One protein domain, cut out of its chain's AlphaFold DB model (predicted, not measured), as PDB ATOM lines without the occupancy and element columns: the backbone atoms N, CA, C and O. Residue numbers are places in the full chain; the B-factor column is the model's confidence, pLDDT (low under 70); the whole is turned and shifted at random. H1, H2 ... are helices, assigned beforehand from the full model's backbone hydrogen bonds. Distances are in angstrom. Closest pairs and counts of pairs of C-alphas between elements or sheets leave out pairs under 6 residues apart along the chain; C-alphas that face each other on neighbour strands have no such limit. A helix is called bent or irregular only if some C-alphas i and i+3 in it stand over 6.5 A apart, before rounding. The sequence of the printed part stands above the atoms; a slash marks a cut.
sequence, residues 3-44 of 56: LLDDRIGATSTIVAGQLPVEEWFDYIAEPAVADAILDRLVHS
ATOM      1  N   LEU A   3      32.838  23.551  -2.762       81.94
ATOM      2  CA  LEU A   3      32.174  24.525  -1.887       81.94
ATOM      3  C   LEU A   3      30.782  24.952  -2.381       81.94
ATOM      4  O   LEU A   3      29.900  25.216  -1.567       81.94
ATOM      5  N   LEU A   4      30.590  25.097  -3.698       84.56
ATOM      6  CA  LEU A   4      29.273  25.449  -4.238       84.56
ATOM      7  C   LEU A   4      28.324  24.255  -4.152       84.56
ATOM      8  O   LEU A   4      27.173  24.446  -3.767       84.56
ATOM      9  N   ASP A   5      28.818  23.054  -4.456       85.12
ATOM     10  CA  ASP A   5      28.032  21.820  -4.395       85.12
ATOM     11  C   ASP A   5      27.485  21.566  -2.982       85.12
ATOM     12  O   ASP A   5      26.300  21.276  -2.835       85.12
ATOM     13  N   ASP A   6      28.285  21.806  -1.939       86.06
ATOM     14  CA  ASP A   6      27.844  21.667  -0.542       86.06
ATOM     15  C   ASP A   6      26.782  22.700  -0.121       86.06
ATOM     16  O   ASP A   6      26.037  22.494   0.842       86.06
ATOM     17  N   ARG A   7      26.719  23.856  -0.795       87.50
ATOM     18  CA  ARG A   7      25.841  24.972  -0.405       87.50
ATOM     19  C   ARG A   7      24.526  25.000  -1.168       87.50
ATOM     20  O   ARG A   7      23.526  25.465  -0.610       87.50
ATOM     21  N   ILE A   8      24.523  24.546  -2.419       87.31
ATOM     22  CA  ILE A   8      23.338  24.534  -3.282       87.31
ATOM     23  C   ILE A   8      22.199  23.776  -2.607       87.31
ATOM     24  O   ILE A   8      22.354  22.651  -2.147       87.31
ATOM     25  N   GLY A   9      21.030  24.414  -2.527       81.88
ATOM     26  CA  GLY A   9      19.825  23.820  -1.937       81.88
ATOM     27  C   GLY A   9      19.848  23.665  -0.409       81.88
ATOM     28  O   GLY A   9      18.798  23.412   0.174       81.88
ATOM     29  N   ALA A  10      20.996  23.863   0.247       88.50
ATOM     30  CA  ALA A  10      21.141  23.737   1.697       88.50
ATOM     31  C   ALA A  10      21.161  25.094   2.416       88.50
ATOM     32  O   ALA A  10      20.573  25.238   3.486       88.50
ATOM     33  N   THR A  11      21.838  26.102   1.850       88.25
ATOM     34  CA  THR A  11      21.990  27.426   2.480       88.25
ATOM     35  C   THR A  11      21.990  28.561   1.457       88.25
ATOM     36  O   THR A  11      22.364  28.383   0.299       88.25
ATOM     37  N   SER A  12      21.601  29.766   1.882       89.88
ATOM     38  CA  SER A  12      21.666  30.955   1.025       89.88
ATOM     39  C   SER A  12      23.104  31.456   0.864       89.88
ATOM     40  O   SER A  12      23.886  31.475   1.816       89.88
ATOM     41  N   THR A  13      23.448  31.910  -0.342       92.25
ATOM     42  CA  THR A  13      24.759  32.495  -0.666       92.25
ATOM     43  C   THR A  13      24.552  33.865  -1.300       92.25
ATOM     44  O   THR A  13      23.751  33.997  -2.220       92.25
ATOM     45  N   ILE A  14      25.261  34.882  -0.802       93.31
ATOM     46  CA  ILE A  14      25.222  36.245  -1.347       93.31
ATOM     47  C   ILE A  14      26.559  36.526  -2.022       93.31
ATOM     48  O   ILE A  14      27.611  36.356  -1.406       93.31
ATOM     49  N   VAL A  15      26.505  36.990  -3.270       92.81
ATOM     50  CA  VAL A  15      27.672  37.445  -4.028       92.81
ATOM     51  C   VAL A  15      27.426  38.872  -4.491       92.81
ATOM     52  O   VAL A  15      26.381  39.176  -5.062       92.81
ATOM     53  N   ALA A  16      28.390  39.749  -4.222       93.62
ATOM     54  CA  ALA A  16      28.361  41.146  -4.624       93.62
ATOM     55  C   ALA A  16      29.641  41.471  -5.394       93.62
ATOM     56  O   ALA A  16      30.737  41.090  -4.984       93.62
ATOM     57  N   GLY A  17      29.498  42.176  -6.509       91.62
ATOM     58  CA  GLY A  17      30.609  42.528  -7.378       91.62
ATOM     59  C   GLY A  17      30.234  43.656  -8.327       91.62
ATOM     60  O   GLY A  17      29.060  43.986  -8.483       91.62
ATOM     61  N   GLN A  18      31.254  44.254  -8.938       91.94
ATOM     62  CA  GLN A  18      31.086  45.307  -9.945       91.94
ATOM     63  C   GLN A  18      30.945  44.739 -11.362       91.94
ATOM     64  O   GLN A  18      30.475  45.443 -12.250       91.94
ATOM     65  N   LEU A  19      31.334  43.476 -11.571       92.56
ATOM     66  CA  LEU A  19      31.228  42.809 -12.861       92.56
ATOM     67  C   LEU A  19      29.809  42.248 -13.049       92.56
ATOM     68  O   LEU A  19      29.386  41.404 -12.243       92.56
ATOM     69  N   PRO A  20      29.074  42.673 -14.092       91.88
ATOM     70  CA  PRO A  20      27.786  42.091 -14.438       91.88
ATOM     71  C   PRO A  20      27.893  40.580 -14.648       91.88
ATOM     72  O   PRO A  20      28.837  40.098 -15.263       91.88
ATOM     73  N   VAL A  21      26.900  39.828 -14.168       93.38
ATOM     74  CA  VAL A  21      26.889  38.355 -14.269       93.38
ATOM     75  C   VAL A  21      26.960  37.866 -15.719       93.38
ATOM     76  O   VAL A  21      27.557  36.830 -15.987       93.38
ATOM     77  N   GLU A  22      26.396  38.625 -16.661       92.81
ATOM     78  CA  GLU A  22      26.495  38.332 -18.098       92.81
ATOM     79  C   GLU A  22      27.935  38.335 -18.640       92.81
ATOM     80  O   GLU A  22      28.200  37.656 -19.622       92.81
ATOM     81  N   GLU A  23      28.870  39.020 -17.978       95.25
ATOM     82  CA  GLU A  23      30.284  39.069 -18.376       95.25
ATOM     83  C   GLU A  23      31.132  37.982 -17.697       95.25
ATOM     84  O   GLU A  23      32.307  37.812 -18.015       95.25
ATOM     85  N   TRP A  24      30.566  37.227 -16.748       95.12
ATOM     86  CA  TRP A  24      31.342  36.268 -15.960       95.12
ATOM     87  C   TRP A  24      31.888  35.121 -16.804       95.12
ATOM     88  O   TRP A  24      32.994  34.661 -16.531       95.12
ATOM     89  N   PHE A  25      31.145  34.668 -17.820       95.50
ATOM     90  CA  PHE A  25      31.577  33.544 -18.649       95.50
ATOM     91  C   PHE A  25      32.905  33.844 -19.352       95.50
ATOM     92  O   PHE A  25      33.870  33.092 -19.217       95.50
ATOM     93  N   ASP A  26      32.964  34.993 -20.023       96.06
ATOM     94  CA  ASP A  26      34.155  35.448 -20.736       96.06
ATOM     95  C   ASP A  26      35.276  35.832 -19.762       96.06
ATOM     96  O   ASP A  26      36.442  35.519 -20.003       96.06
ATOM     97  N   TYR A  27      34.934  36.457 -18.630       96.19
ATOM     98  CA  TYR A  27      35.908  36.870 -17.618       96.19
ATOM     99  C   TYR A  27      36.638  35.692 -16.960       96.19
ATOM    100  O   TYR A  27      37.832  35.788 -16.681       96.19
ATOM    101  N   ILE A  28      35.943  34.580 -16.705       94.75
ATOM    102  CA  ILE A  28      36.539  33.378 -16.101       94.75
ATOM    103  C   ILE A  28      37.520  32.700 -17.074       94.75
ATOM    104  O   ILE A  28      38.442  32.025 -16.625       94.75
ATOM    105  N   ALA A  29      37.355  32.902 -18.389       93.31
ATOM    106  CA  ALA A  29      38.244  32.420 -19.453       93.31
ATOM    107  C   ALA A  29      38.486  30.891 -19.482       93.31
ATOM    108  O   ALA A  29      39.355  30.406 -20.207       93.31
ATOM    109  N   GLU A  30      37.685  30.119 -18.744       97.06
ATOM    110  CA  GLU A  30      37.701  28.659 -18.713       97.06
ATOM    111  C   GLU A  30      36.260  28.132 -18.847       97.06
ATOM    112  O   GLU A  30      35.518  28.120 -17.861       97.06
ATOM    113  N   PRO A  31      35.838  27.689 -20.050       96.06
ATOM    114  CA  PRO A  31      34.429  27.419 -20.349       96.06
ATOM    115  C   PRO A  31      33.755  26.425 -19.402       96.06
ATOM    116  O   PRO A  31      32.638  26.661 -18.959       96.06
ATOM    117  N   ALA A  32      34.439  25.333 -19.048       94.94
ATOM    118  CA  ALA A  32      33.878  24.310 -18.167       94.94
ATOM    119  C   ALA A  32      33.658  24.824 -16.735       94.94
ATOM    120  O   ALA A  32      32.686  24.453 -16.079       94.94
ATOM    121  N   VAL A  33      34.553  25.685 -16.244       94.25
ATOM    122  CA  VAL A  33      34.439  26.273 -14.905       94.25
ATOM    123  C   VAL A  33      33.402  27.386 -14.894       94.25
ATOM    124  O   VAL A  33      32.588  27.446 -13.975       94.25
ATOM    125  N   ALA A  34      33.395  28.228 -15.924       95.62
ATOM    126  CA  ALA A  34      32.397  29.268 -16.106       95.62
ATOM    127  C   ALA A  34      30.978  28.691 -16.134       95.62
ATOM    128  O   ALA A  34      30.128  29.126 -15.358       95.62
ATOM    129  N   ASP A  35      30.750  27.674 -16.966       95.12
ATOM    130  CA  ASP A  35      29.460  26.997 -17.081       95.12
ATOM    131  C   ASP A  35      29.029  26.404 -15.736       95.12
ATOM    132  O   ASP A  35      27.946  26.696 -15.233       95.12
ATOM    133  N   ALA A  36      29.933  25.685 -15.069       93.69
ATOM    134  CA  ALA A  36      29.648  25.092 -13.773       93.69
ATOM    135  C   ALA A  36      29.335  26.117 -12.673       93.69
ATOM    136  O   ALA A  36      28.486  25.841 -11.825       93.69
ATOM    137  N   ILE A  37      30.006  27.275 -12.651       92.75
ATOM    138  CA  ILE A  37      29.730  28.352 -11.689       92.75
ATOM    139  C   ILE A  37      28.379  28.998 -11.990       92.75
ATOM    140  O   ILE A  37      27.595  29.208 -11.065       92.75
ATOM    141  N   LEU A  38      28.093  29.316 -13.254       94.00
ATOM    142  CA  LEU A  38      26.824  29.930 -13.645       94.00
ATOM    143  C   LEU A  38      25.643  28.998 -13.356       94.00
ATOM    144  O   LEU A  38      24.651  29.436 -12.773       94.00
ATOM    145  N   ASP A  39      25.771  27.715 -13.675       92.75
ATOM    146  CA  ASP A  39      24.734  26.720 -13.409       92.75
ATOM    147  C   ASP A  39      24.454  26.588 -11.905       92.75
ATOM    148  O   ASP A  39      23.317  26.655 -11.444       92.75
ATOM    149  N   ARG A  40      25.507  26.519 -11.092       90.81
ATOM    150  CA  ARG A  40      25.377  26.296  -9.649       90.81
ATOM    151  C   ARG A  40      24.954  27.526  -8.855       90.81
ATOM    152  O   ARG A  40      24.170  27.424  -7.914       90.81
ATOM    153  N   LEU A  41      25.516  28.684  -9.185       91.25
ATOM    154  CA  LEU A  41      25.372  29.903  -8.391       91.25
ATOM    155  C   LEU A  41      24.306  30.842  -8.941       91.25
ATOM    156  O   LEU A  41      23.676  31.545  -8.160       91.25
ATOM    157  N   VAL A  42      24.136  30.897 -10.263       92.62
ATOM    158  CA  VAL A  42      23.324  31.926 -10.925       92.62
ATOM    159  C   VAL A  42      21.961  31.393 -11.350       92.62
ATOM    160  O   VAL A  42      20.991  32.145 -11.261       92.62
ATOM    161  N   HIS A  43      21.852  30.121 -11.749       90.69
ATOM    162  CA  HIS A  43      20.611  29.527 -12.268       90.69
ATOM    163  C   HIS A  43      19.382  29.782 -11.378       90.69
ATOM    164  O   HIS A  43      18.298  30.070 -11.879       90.69
ATOM    165  N   SER A  44      19.552  29.720 -10.054       88.25
ATOM    166  CA  SER A  44      18.481  29.938  -9.068       88.25
ATOM    167  C   SER A  44      18.620  31.245  -8.272       88.25
ATOM    168  O   SER A  44      17.916  31.448  -7.282       88.25
TER     169      SER A  44
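What this domain is: This is residues 3 to 44 of the 56 residues of the protein "IstB_IS21 domain-containing protein" of Caulobacter sp. 602-1 (UniProt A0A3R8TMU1). The longest helix, H3, and the shorter H2 make a helical hairpin, the two side by side, and the little helix H1 sits near the other end of H3. A long loop of residues 8 to 20 swings from H1 round to the beginning of H2, so that H3, H1, this loop and H2 follow one another as a ring, with the loop across from H3. The printed part has 42 residues with three named helices, in the order H1, H2, H3 along the chain, and no named strand; its class is all helix. It is only just compact, close to loose, with a radius of gyration of the C-alphas of 10.6 A, and its C-alphas span 28 by 23 by 15 A along their three main axes.

How they stand to each other: Begin at the longest helix, H3, residues 31 to 42, and look next at H2, residues 21 to 28, which comes before it in the chain. H2 and H3 touch, with 7 pairs of C-alphas within 8 A, and their closest C-alphas, those of Phe 25 and Ala 34, are 5.0 A apart. Their lines stand at a shallow tilt of 31 degrees, they run opposite ways, and their centres are 9.7 A apart. A tight link of 2 residues joins them, and the two form a helical hairpin. Now look along H3 to residues 40 to 41, where H1, residues 3 to 7, comes near. H1 and H3 only just touch, with 3 pairs of C-alphas within 8 A, and H3 meets this touch with residues 40 to 41 alone. The closest C-alphas of this pair are those of Leu 4 and Arg 40, 6.7 A apart, while the two centres are 12.4 A apart. H1 and H2 are apart, although they follow each other in the chain. In the backbone, every O i to N i+4 pair of H3 is within hydrogen-bond range; in H2 this holds for 2 of 4 pairs, and in H1 for 0 of 1, beside 1 of 2 O i to N i+3 pairs.

Where its parts are: Find C-alpha 31, of Pro 31, at (34.429, 27.419, -20.349); from there H3 runs through 12 residues to C-alpha 42, of Val 42, at (23.324, 31.926, -10.925), a length of 15.2 A. Go back to C-alpha 21, of Val 21, at (26.889, 38.355, -14.269), where H2 begins; its 8 residues end at Ile 28, with 11.0 A from first to last C-alpha. H2 is irregular: C-alphas 22 and 25 are 7.0 A apart, and its line is a rough one. At the first printed residue, find C-alpha 3, of Leu 3, at (32.174, 24.525, -1.887); H1 runs from there through 5 residues to Arg 7.

The domain as a whole: Look for the two C-alphas farthest apart in the domain at Ala 10 and Ala 29, 28.6 A from each other; the first and last printed C-alphas, those of Leu 3 and Ser 44, are 16.4 A apart. The link from H1 to H2 is long, with 13 residues, 8 to 20, and its C-alphas lie 9 to 16 A from the mean of the C-alphas at (28.469, 31.268, -10.337). The printed part runs from residue 3 to residue 44 of a full chain of 56 residues and has no cut. Read the B-factor column for the model's confidence: the mean pLDDT of the printed part is 91.7, and no printed residue is under 70. By element the mean is 85 in H1, 95 in H2 and 94 in H3.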